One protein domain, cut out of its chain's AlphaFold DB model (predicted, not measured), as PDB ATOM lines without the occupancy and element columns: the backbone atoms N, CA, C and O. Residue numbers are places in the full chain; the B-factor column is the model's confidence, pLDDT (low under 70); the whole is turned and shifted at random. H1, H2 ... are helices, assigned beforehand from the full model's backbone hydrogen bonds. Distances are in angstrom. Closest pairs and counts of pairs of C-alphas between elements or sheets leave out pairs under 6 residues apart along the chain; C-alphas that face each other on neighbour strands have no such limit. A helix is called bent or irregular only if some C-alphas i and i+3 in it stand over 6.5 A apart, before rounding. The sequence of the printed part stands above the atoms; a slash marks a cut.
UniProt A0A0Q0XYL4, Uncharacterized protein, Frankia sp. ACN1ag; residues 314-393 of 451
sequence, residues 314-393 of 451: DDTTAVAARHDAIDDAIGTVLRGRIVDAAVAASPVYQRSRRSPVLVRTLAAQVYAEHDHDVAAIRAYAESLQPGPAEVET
ATOM      1  N   ASP A 314      44.454 -26.868  63.339       84.25
ATOM      2  CA  ASP A 314      44.438 -25.489  63.831       84.25
ATOM      3  C   ASP A 314      45.241 -24.568  62.896       84.25
ATOM      4  O   ASP A 314      44.746 -23.512  62.497       84.25
ATOM      5  N   ASP A 315      46.417 -25.012  62.435       85.19
ATOM      6  CA  ASP A 315      47.233 -24.287  61.453       85.19
ATOM      7  C   ASP A 315      46.499 -24.101  60.116       85.19
ATOM      8  O   ASP A 315      46.495 -23.004  59.556       85.19
ATOM      9  N   THR A 316      45.836 -25.141  59.593       84.62
ATOM     10  CA  THR A 316      45.077 -25.010  58.332       84.62
ATOM     11  C   THR A 316      43.890 -24.056  58.476       84.62
ATOM     12  O   THR A 316      43.631 -23.267  57.565       84.62
ATOM     13  N   THR A 317      43.221 -24.057  59.631       86.94
ATOM     14  CA  THR A 317      42.136 -23.114  59.942       86.94
ATOM     15  C   THR A 317      42.658 -21.677  60.047       86.94
ATOM     16  O   THR A 317      42.057 -20.760  59.487       86.94
ATOM     17  N   ALA A 318      43.811 -21.473  60.690       87.06
ATOM     18  CA  ALA A 318      44.453 -20.165  60.798       87.06
ATOM     19  C   ALA A 318      44.916 -19.617  59.435       87.06
ATOM     20  O   ALA A 318      44.793 -18.418  59.174       87.06
ATOM     21  N   VAL A 319      45.420 -20.482  58.546       88.31
ATOM     22  CA  VAL A 319      45.785 -20.104  57.170       88.31
ATOM     23  C   VAL A 319      44.550 -19.704  56.365       88.31
ATOM     24  O   VAL A 319      44.580 -18.668  55.703       88.31
ATOM     25  N   ALA A 320      43.457 -20.469  56.456       88.38
ATOM     26  CA  ALA A 320      42.209 -20.145  55.766       88.38
ATOM     27  C   ALA A 320      41.642 -18.788  56.221       88.38
ATOM     28  O   ALA A 320      41.373 -17.931  55.384       88.38
ATOM     29  N   ALA A 321      41.581 -18.547  57.534       90.62
ATOM     30  CA  ALA A 321      41.124 -17.270  58.084       90.62
ATOM     31  C   ALA A 321      41.998 -16.085  57.629       90.62
ATOM     32  O   ALA A 321      41.494 -14.989  57.386       90.62
ATOM     33  N   ARG A 322      43.313 -16.296  57.479       90.81
ATOM     34  CA  ARG A 322      44.225 -15.275  56.947       90.81
ATOM     35  C   ARG A 322      43.942 -14.969  55.478       90.81
ATOM     36  O   ARG A 322      43.982 -13.806  55.095       90.81
ATOM     37  N   HIS A 323      43.678 -15.986  54.657       92.75
ATOM     38  CA  HIS A 323      43.347 -15.791  53.240       92.75
ATOM     39  C   HIS A 323      42.015 -15.065  53.071       92.75
ATOM     40  O   HIS A 323      41.954 -14.143  52.266       92.75
ATOM     41  N   ASP A 324      41.007 -15.399  53.879       91.25
ATOM     42  CA  ASP A 324      39.718 -14.698  53.874       91.25
ATOM     43  C   ASP A 324      39.885 -13.211  54.261       91.25
ATOM     44  O   ASP A 324      39.351 -12.331  53.593       91.25
ATOM     45  N   ALA A 325      40.719 -12.899  55.262       93.12
ATOM     46  CA  ALA A 325      41.010 -11.511  55.640       93.12
ATOM     47  C   ALA A 325      41.752 -10.721  54.541       93.12
ATOM     48  O   ALA A 325      41.522  -9.521  54.373       93.12
ATOM     49  N   ILE A 326      42.645 -11.375  53.788       93.00
ATOM     50  CA  ILE A 326      43.313 -10.768  52.627       93.00
ATOM     51  C   ILE A 326      42.293 -10.519  51.513       93.00
ATOM     52  O   ILE A 326      42.272  -9.419  50.961       93.00
ATOM     53  N   ASP A 327      41.448 -11.511  51.213       92.75
ATOM     54  CA  ASP A 327      40.375 -11.422  50.217       92.75
ATOM     55  C   ASP A 327      39.443 -10.232  50.509       92.75
ATOM     56  O   ASP A 327      39.156  -9.438  49.607       92.75
ATOM     57  N   ASP A 328      39.040 -10.056  51.771       93.75
ATOM     58  CA  ASP A 328      38.211  -8.931  52.221       93.75
ATOM     59  C   ASP A 328      38.938  -7.582  52.093       93.75
ATOM     60  O   ASP A 328      38.340  -6.580  51.694       93.75
ATOM     61  N   ALA A 329      40.239  -7.538  52.393       93.00
ATOM     62  CA  ALA A 329      41.022  -6.306  52.352       93.00
ATOM     63  C   ALA A 329      41.338  -5.827  50.926       93.00
ATOM     64  O   ALA A 329      41.427  -4.617  50.693       93.00
ATOM     65  N   ILE A 330      41.547  -6.732  49.965       93.06
ATOM     66  CA  ILE A 330      41.813  -6.367  48.561       93.06
ATOM     67  C   ILE A 330      40.524  -6.231  47.739       93.06
ATOM     68  O   ILE A 330      40.496  -5.488  46.760       93.06
ATOM     69  N   GLY A 331      39.456  -6.919  48.141       92.19
ATOM     70  CA  GLY A 331      38.177  -6.931  47.447       92.19
ATOM     71  C   GLY A 331      38.130  -7.880  46.244       92.19
ATOM     72  O   GLY A 331      39.138  -8.292  45.663       92.19
ATOM     73  N   THR A 332      36.907  -8.216  45.828       90.25
ATOM     74  CA  THR A 332      36.627  -9.224  44.789       90.25
ATOM     75  C   THR A 332      37.204  -8.875  43.418       90.25
ATOM     76  O   THR A 332      37.565  -9.774  42.659       90.25
ATOM     77  N   VAL A 333      37.320  -7.583  43.111       91.06
ATOM     78  CA  VAL A 333      37.806  -7.073  41.826       91.06
ATOM     79  C   VAL A 333      39.309  -7.318  41.660       91.06
ATOM     80  O   VAL A 333      39.727  -7.973  40.705       91.06
ATOM     81  N   LEU A 334      40.123  -6.874  42.625       91.69
ATOM     82  CA  LEU A 334      41.575  -7.089  42.604       91.69
ATOM     83  C   LEU A 334      41.924  -8.577  42.708       91.69
ATOM     84  O   LEU A 334      42.813  -9.057  42.005       91.69
ATOM     85  N   ARG A 335      41.162  -9.335  43.505       91.44
ATOM     86  CA  ARG A 335      41.261 -10.798  43.554       91.44
ATOM     87  C   ARG A 335      41.015 -11.443  42.185       91.44
ATOM     88  O   ARG A 335      41.742 -12.354  41.797       91.44
ATOM     89  N   GLY A 336      40.021 -10.957  41.440       89.94
ATOM     90  CA  GLY A 336      39.738 -11.399  40.074       89.94
ATOM     91  C   GLY A 336      40.929 -11.196  39.136       89.94
ATOM     92  O   GLY A 336      41.324 -12.139  38.453       89.94
ATOM     93  N   ARG A 337      41.569 -10.017  39.183       92.06
ATOM     94  CA  ARG A 337      42.768  -9.714  38.378       92.06
ATOM     95  C   ARG A 337      43.936 -10.650  38.678       92.06
ATOM     96  O   ARG A 337      44.571 -11.141  37.749       92.06
ATOM     97  N   ILE A 338      44.191 -10.931  39.959       92.25
ATOM     98  CA  ILE A 338      45.237 -11.877  40.383       92.25
ATOM     99  C   ILE A 338      44.988 -13.260  39.765       92.25
ATOM    100  O   ILE A 338      45.889 -13.863  39.181       92.25
ATOM    101  N   VAL A 339      43.755 -13.756  39.862       91.81
ATOM    102  CA  VAL A 339      43.383 -15.080  39.344       91.81
ATOM    103  C   VAL A 339      43.457 -15.113  37.817       91.81
ATOM    104  O   VAL A 339      43.963 -16.083  37.254       91.81
ATOM    105  N   ASP A 340      42.996 -14.065  37.136       89.62
ATOM    106  CA  ASP A 340      43.068 -13.956  35.677       89.62
ATOM    107  C   ASP A 340      44.520 -13.942  35.180       89.62
ATOM    108  O   ASP A 340      44.844 -14.654  34.226       89.62
ATOM    109  N   ALA A 341      45.412 -13.218  35.862       90.06
ATOM    110  CA  ALA A 341      46.841 -13.216  35.559       90.06
ATOM    111  C   ALA A 341      47.486 -14.592  35.793       90.06
ATOM    112  O   ALA A 341      48.234 -15.076  34.939       90.06
ATOM    113  N   ALA A 342      47.145 -15.271  36.893       88.94
ATOM    114  CA  ALA A 342      47.638 -16.618  37.186       88.94
ATOM    115  C   ALA A 342      47.156 -17.659  36.154       88.94
ATOM    116  O   ALA A 342      47.910 -18.548  35.751       88.94
ATOM    117  N   VAL A 343      45.915 -17.531  35.671       88.81
ATOM    118  CA  VAL A 343      45.384 -18.361  34.579       88.81
ATOM    119  C   VAL A 343      46.092 -18.042  33.260       88.81
ATOM    120  O   VAL A 343      46.453 -18.963  32.528       88.81
ATOM    121  N   ALA A 344      46.331 -16.766  32.953       87.12
ATOM    122  CA  ALA A 344      47.035 -16.360  31.739       87.12
ATOM    123  C   ALA A 344      48.483 -16.883  31.705       87.12
ATOM    124  O   ALA A 344      48.945 -17.309  30.647       87.12
ATOM    125  N   ALA A 345      49.158 -16.929  32.857       86.25
ATOM    126  CA  ALA A 345      50.536 -17.396  32.989       86.25
ATOM    127  C   ALA A 345      50.724 -18.906  32.730       86.25
ATOM    128  O   ALA A 345      51.841 -19.334  32.442       86.25
ATOM    129  N   SER A 346      49.665 -19.725  32.808       84.31
ATOM    130  CA  SER A 346      49.768 -21.181  32.645       84.31
ATOM    131  C   SER A 346      48.753 -21.745  31.642       84.31
ATOM    132  O   SER A 346      47.544 -21.723  31.893       84.31
ATOM    133  N   PRO A 347      49.207 -22.381  30.542       81.75
ATOM    134  CA  PRO A 347      48.316 -22.949  29.526       81.75
ATOM    135  C   PRO A 347      47.455 -24.110  30.055       81.75
ATOM    136  O   PRO A 347      46.430 -24.447  29.460       81.75
ATOM    137  N   VAL A 348      47.844 -24.715  31.182       83.12
ATOM    138  CA  VAL A 348      47.086 -25.783  31.853       83.12
ATOM    139  C   VAL A 348      45.801 -25.231  32.478       83.12
ATOM    140  O   VAL A 348      44.737 -25.850  32.382       83.12
ATOM    141  N   TYR A 349      45.866 -24.037  33.071       83.06
ATOM    142  CA  TYR A 349      44.715 -23.416  33.726       83.06
ATOM    143  C   TYR A 349      43.768 -22.738  32.737       83.06
ATOM    144  O   TYR A 349      42.569 -22.697  32.992       83.06
ATOM    145  N   GLN A 350      44.258 -22.314  31.567       80.19
ATOM    146  CA  GLN A 350      43.418 -21.751  30.500       80.19
ATOM    147  C   GLN A 350      42.372 -22.742  29.966       80.19
ATOM    148  O   GLN A 350      41.275 -22.344  29.587       80.19
ATOM    149  N   ARG A 351      42.701 -24.040  29.941       79.00
ATOM    150  CA  ARG A 351      41.797 -25.108  29.467       79.00
ATOM    151  C   ARG A 351      40.892 -25.665  30.565       79.00
ATOM    152  O   ARG A 351      39.998 -26.459  30.283       79.00
ATOM    153  N   SER A 352      41.141 -25.283  31.814       80.88
ATOM    154  CA  SER A 352      40.437 -25.808  32.977       80.88
ATOM    155  C   SER A 352      39.180 -24.990  33.264       80.88
ATOM    156  O   SER A 352      39.174 -23.765  33.152       80.88
ATOM    157  N   ARG A 353      38.097 -25.654  33.685       80.12
ATOM    158  CA  ARG A 353      36.928 -24.936  34.211       80.12
ATOM    159  C   ARG A 353      37.329 -24.223  35.502       80.12
ATOM    160  O   ARG A 353      37.929 -24.840  36.382       80.12
ATOM    161  N   ARG A 354      36.967 -22.943  35.627       83.00
ATOM    162  CA  ARG A 354      37.194 -22.135  36.835       83.00
ATOM    163  C   ARG A 354      36.336 -22.670  37.983       83.00
ATOM    164  O   ARG A 354      35.204 -22.239  38.176       83.00
ATOM    165  N   SER A 355      36.852 -23.657  38.710       87.56
ATOM    166  CA  SER A 355      36.218 -24.152  39.929       87.56
ATOM    167  C   SER A 355      36.573 -23.240  41.113       87.56
ATOM    168  O   SER A 355      37.678 -22.693  41.144       87.56
ATOM    169  N   PRO A 356      35.694 -23.091  42.122       84.75
ATOM    170  CA  PRO A 356      35.994 -22.297  43.318       84.75
ATOM    171  C   PRO A 356      37.268 -22.751  44.043       84.75
ATOM    172  O   PRO A 356      37.997 -21.934  44.597       84.75
ATOM    173  N   VAL A 357      37.560 -24.056  43.998       86.12
ATOM    174  CA  VAL A 357      38.782 -24.643  44.562       86.12
ATOM    175  C   VAL A 357      40.014 -24.165  43.796       86.12
ATOM    176  O   VAL A 357      40.967 -23.713  44.417       86.12
ATOM    177  N   LEU A 358      39.985 -24.202  42.459       87.62
ATOM    178  CA  LEU A 358      41.099 -23.735  41.630       87.62
ATOM    179  C   LEU A 358      41.380 -22.244  41.856       87.62
ATOM    180  O   LEU A 358      42.531 -21.860  42.028       87.62
ATOM    181  N   VAL A 359      40.329 -21.421  41.903       88.56
ATOM    182  CA  VAL A 359      40.433 -19.975  42.159       88.56
ATOM    183  C   VAL A 359      41.113 -19.702  43.503       88.56
ATOM    184  O   VAL A 359      42.056 -18.915  43.558       88.56
ATOM    185  N   ARG A 360      40.688 -20.390  44.573       88.12
ATOM    186  CA  ARG A 360      41.303 -20.265  45.903       88.12
ATOM    187  C   ARG A 360      42.768 -20.697  45.906       88.12
ATOM    188  O   ARG A 360      43.593 -19.993  46.472       88.12
ATOM    189  N   THR A 361      43.105 -21.809  45.255       90.75
ATOM    190  CA  THR A 361      44.490 -22.303  45.198       90.75
ATOM    191  C   THR A 361      45.419 -21.335  44.465       90.75
ATOM    192  O   THR A 361      46.533 -21.102  44.925       90.75
ATOM    193  N   LEU A 362      44.968 -20.753  43.351       91.88
ATOM    194  CA  LEU A 362      45.759 -19.781  42.591       91.88
ATOM    195  C   LEU A 362      45.977 -18.487  43.384       91.88
ATOM    196  O   LEU A 362      47.098 -17.992  43.445       91.88
ATOM    197  N   ALA A 363      44.935 -17.976  44.045       91.50
ATOM    198  CA  ALA A 363      45.063 -16.811  44.919       91.50
ATOM    199  C   ALA A 363      46.010 -17.089  46.104       91.50
ATOM    200  O   ALA A 363      46.906 -16.296  46.380       91.50
ATOM    201  N   ALA A 364      45.881 -18.256  46.743       91.81
ATOM    202  CA  ALA A 364      46.732 -18.669  47.857       91.81
ATOM    203  C   ALA A 364      48.223 -18.759  47.484       91.81
ATOM    204  O   ALA A 364      49.071 -18.445  48.320       91.81
ATOM    205  N   GLN A 365      48.548 -19.169  46.251       92.56
ATOM    206  CA  GLN A 365      49.928 -19.181  45.749       92.56
ATOM    207  C   GLN A 365      50.508 -17.768  45.696       92.56
ATOM    208  O   GLN A 365      51.568 -17.530  46.266       92.56
ATOM    209  N   VAL A 366      49.772 -16.822  45.115       93.00
ATOM    210  CA  VAL A 366      50.204 -15.419  45.033       93.00
ATOM    211  C   VAL A 366      50.322 -14.792  46.424       93.00
ATOM    212  O   VAL A 366      51.268 -14.061  46.699       93.00
ATOM    213  N   TYR A 367      49.418 -15.115  47.354       94.19
ATOM    214  CA  TYR A 367      49.536 -14.629  48.733       94.19
ATOM    215  C   TYR A 367      50.791 -15.146  49.427       94.19
ATOM    216  O   TYR A 367      51.423 -14.396  50.164       94.19
ATOM    217  N   ALA A 368      51.163 -16.403  49.184       92.75
ATOM    218  CA  ALA A 368      52.393 -16.970  49.721       92.75
ATOM    219  C   ALA A 368      53.652 -16.364  49.077       92.75
ATOM    220  O   ALA A 368      54.639 -16.167  49.775       92.75
ATOM    221  N   GLU A 369      53.622 -16.032  47.782       94.50
ATOM    222  CA  GLU A 369      54.739 -15.368  47.085       94.50
ATOM    223  C   GLU A 369      55.036 -13.961  47.627       94.50
ATOM    224  O   GLU A 369      56.175 -13.501  47.554       94.50
ATOM    225  N   HIS A 370      54.030 -13.298  48.200       93.88
ATOM    226  CA  HIS A 370      54.142 -11.970  48.806       93.88
ATOM    227  C   HIS A 370      54.115 -11.997  50.344       93.88
ATOM    228  O   HIS A 370      53.718 -11.010  50.962       93.88
ATOM    229  N   ASP A 371      54.490 -13.122  50.966       91.94
ATOM    230  CA  ASP A 371      54.570 -13.290  52.429       91.94
ATOM    231  C   ASP A 371      53.287 -12.882  53.188       91.94
ATOM    232  O   ASP A 371      53.323 -12.482  54.355       91.94
ATOM    233  N   HIS A 372      52.129 -12.977  52.527       91.75
ATOM    234  CA  HIS A 372      50.822 -12.553  53.037       91.75
ATOM    235  C   HIS A 372      50.725 -11.053  53.393       91.75
ATOM    236  O   HIS A 372      49.814 -10.667  54.130       91.75
ATOM    237  N   ASP A 373      51.608 -10.196  52.866       94.38
ATOM    238  CA  ASP A 373      51.538  -8.741  53.048       94.38
ATOM    239  C   ASP A 373      50.445  -8.126  52.158       94.38
ATOM    240  O   ASP A 373      50.567  -8.037  50.935       94.38
ATOM    241  N   VAL A 374      49.369  -7.653  52.794       93.88
ATOM    242  CA  VAL A 374      48.207  -7.049  52.126       93.88
ATOM    243  C   VAL A 374      48.597  -5.856  51.249       93.88
ATOM    244  O   VAL A 374      48.024  -5.685  50.171       93.88
ATOM    245  N   ALA A 375      49.556  -5.026  51.672       93.62
ATOM    246  CA  ALA A 375      49.958  -3.845  50.910       93.62
ATOM    247  C   ALA A 375      50.731  -4.239  49.645       93.62
ATOM    248  O   ALA A 375      50.454  -3.713  48.565       93.62
ATOM    249  N   ALA A 376      51.643  -5.207  49.763       93.38
ATOM    250  CA  ALA A 376      52.385  -5.752  48.630       93.38
ATOM    251  C   ALA A 376      51.460  -6.475  47.637       93.38
ATOM    252  O   ALA A 376      51.542  -6.234  46.432       93.38
ATOM    253  N   ILE A 377      50.529  -7.294  48.139       94.00
ATOM    254  CA  ILE A 377      49.535  -8.008  47.322       94.00
ATOM    255  C   ILE A 377      48.629  -7.016  46.584       94.00
ATOM    256  O   ILE A 377      48.357  -7.200  45.398       94.00
ATOM    257  N   ARG A 378      48.181  -5.946  47.251       94.62
ATOM    258  CA  ARG A 378      47.372  -4.899  46.614       94.62
ATOM    259  C   ARG A 378      48.154  -4.182  45.514       94.62
ATOM    260  O   ARG A 378      47.645  -4.069  44.404       94.62
ATOM    261  N   ALA A 379      49.389  -3.762  45.791       93.50
ATOM    262  CA  ALA A 379      50.240  -3.102  44.801       93.50
ATOM    263  C   ALA A 379      50.507  -4.001  43.580       93.50
ATOM    264  O   ALA A 379      50.456  -3.540  42.439       93.50
ATOM    265  N   TYR A 380      50.725  -5.301  43.806       93.38
ATOM    266  CA  TYR A 380      50.818  -6.290  42.736       93.38
ATOM    267  C   TYR A 380      49.517  -6.362  41.925       93.38
ATOM    268  O   TYR A 380      49.557  -6.214  40.705       93.38
ATOM    269  N   ALA A 381      48.361  -6.505  42.579       92.25
ATOM    270  CA  ALA A 381      47.065  -6.600  41.905       92.25
ATOM    271  C   ALA A 381      46.713  -5.354  41.072       92.25
ATOM    272  O   ALA A 381      46.119  -5.466  40.000       92.25
ATOM    273  N   GLU A 382      47.093  -4.169  41.548       92.56
ATOM    274  CA  GLU A 382      46.913  -2.898  40.839       92.56
ATOM    275  C   GLU A 382      47.831  -2.773  39.615       92.56
ATOM    276  O   GLU A 382      47.457  -2.125  38.638       92.56
ATOM    277  N   SER A 383      49.000  -3.424  39.633       92.06
ATOM    278  CA  SER A 383      49.923  -3.463  38.490       92.06
ATOM    279  C   SER A 383      49.473  -4.396  37.357       92.06
ATOM    280  O   SER A 383      49.974  -4.295  36.234       92.06
ATOM    281  N   LEU A 384      48.527  -5.301  37.634       91.38
ATOM    282  CA  LEU A 384      47.976  -6.229  36.648       91.38
ATOM    283  C   LEU A 384      46.964  -5.530  35.731       91.38
ATOM    284  O   LEU A 384      46.226  -4.635  36.147       91.38
ATOM    285  N   GLN A 385      46.907  -5.975  34.472       80.38
ATOM    286  CA  GLN A 385      45.944  -5.446  33.507       80.38
ATOM    287  C   GLN A 385      44.501  -5.691  33.991       80.38
ATOM    288  O   GLN A 385      44.204  -6.792  34.463       80.38
ATOM    289  N   PRO A 386      43.600  -4.697  33.871       74.81
ATOM    290  CA  PRO A 386      42.194  -4.887  34.200       74.81
ATOM    291  C   PRO A 386      41.588  -5.962  33.296       74.81
ATOM    292  O   PRO A 386      41.825  -5.989  32.085       74.81
ATOM    293  N   GLY A 387      40.824  -6.870  33.899       64.00
ATOM    294  CA  GLY A 387      40.170  -7.952  33.172       64.00
ATOM    295  C   GLY A 387      39.057  -7.428  32.253       64.00
ATOM    296  O   GLY A 387      38.567  -6.312  32.441       64.00
ATOM    297  N   PRO A 388      38.581  -8.238  31.289       59.59
ATOM    298  CA  PRO A 388      37.519  -7.836  30.360       59.59
ATOM    299  C   PRO A 388      36.223  -7.402  31.073       59.59
ATOM    300  O   PRO A 388      35.501  -6.557  30.555       59.59
ATOM    301  N   ALA A 389      35.967  -7.908  32.285       55.28
ATOM    302  CA  ALA A 389      34.800  -7.557  33.095       55.28
ATOM    303  C   ALA A 389      34.839  -6.133  33.693       55.28
ATOM    304  O   ALA A 389      33.789  -5.585  34.008       55.28
ATOM    305  N   GLU A 390      36.013  -5.511  33.849       56.16
ATOM    306  CA  GLU A 390      36.112  -4.127  34.354       56.16
ATOM    307  C   GLU A 390      36.015  -3.080  33.245       56.16
ATOM    308  O   GLU A 390      35.577  -1.951  33.480       56.16
ATOM    309  N   VAL A 391      36.404  -3.454  32.026       56.72
ATOM    310  CA  VAL A 391      36.381  -2.561  30.860       56.72
ATOM    311  C   VAL A 391      34.938  -2.247  30.437       56.72
ATOM    312  O   VAL A 391      34.652  -1.137  29.982       56.72
ATOM    313  N   GLU A 392      33.991  -3.160  30.675       49.03
ATOM    314  CA  GLU A 392      32.567  -2.924  30.393       49.03
ATOM    315  C   GLU A 392      31.915  -1.913  31.352       49.03
ATOM    316  O   GLU A 392      31.016  -1.181  30.946       49.03
ATOM    317  N   THR A 393      32.405  -1.769  32.589       50.66
ATOM    318  CA  THR A 393      31.868  -0.781  33.549       50.66
ATOM    319  C   THR A 393      32.363   0.652  33.341       50.66
ATOM    320  O   THR A 393      31.740   1.582  33.850       50.66
TER     321      THR A 393
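AT A GLANCE: This is residues 314 to 393 of the 451 residues of an uncharacterized protein of Frankia sp. ACN1ag (UniProt A0A0Q0XYL4). One long helix, H1, bends sharply into a V of two arms, H1a and H1b; H3 runs through the V between them, about perpendicular to both arms, and H4 packs on H1b close to the bend. The short H2 follows at the far end of arm H1b, and the short H5 ends the printed part. The 80 printed residues hold five named helices, H1 to H5 in order, and no named strand; the class is all helix. The whole is compact, with a radius of gyration of the C-alphas of 12.7 A, and only just elongated, spanning 39 by 26 by 20 A.

HOW THE PARTS SIT: Start at H1, residues 314 to 345, assigned as one helix by its hydrogen bonds but bent: C-alphas 329 and 332 are 9.2 A apart. Its arms, H1a, residues 314 to 329, and H1b, residues 332 to 345, stand about perpendicular, only just, at 72 degrees. H2, residues 347 to 350, only just touches H1b, with 3 pairs of C-alphas within 8 A, and only at the corner; the closest C-alphas, of Val 343 and Tyr 349, are 5.2 A apart. H3, residues 356 to 369, touches H1b about perpendicular at 85 degrees, the C-alphas of Val 339 and Ala 363 coming closest at 6.1 A. H4, residues 374 to 383, touches H1b through residues 334 to 338 alone, at a steep tilt of 64 degrees, the same way; the closest C-alphas, of Leu 334 and Ala 381, are 5.6 A apart. H5, residues 388 to 393, is near H1b, with 8 pairs of C-alphas within 10 A, but apart from H4. Every O i to N i+4 pair is within hydrogen-bond range in H1a, H1b, H3 and H4; H5 has 0 of 2, with 1 of 3 O i to N i+3 pairs, and H2 is too short for an i+4 pair.

IN THESE COORDINATES: Find C-alpha 314 at (44.438, -25.489, 63.831); from there H1a runs 22.6 A, and H1b 20.0 A. H3 measures 20.3 A, H4 14.2 A. H5 ends at C-alpha 393, (31.868, -0.781, 33.549).

THE WHOLE: The C-alphas of Asp 314 and Glu 392 are the two farthest apart, at 42.0 A. The printed part has no cut, and its four links are tight. Look for low confidence, pLDDT under 70, at residues 387 to 393.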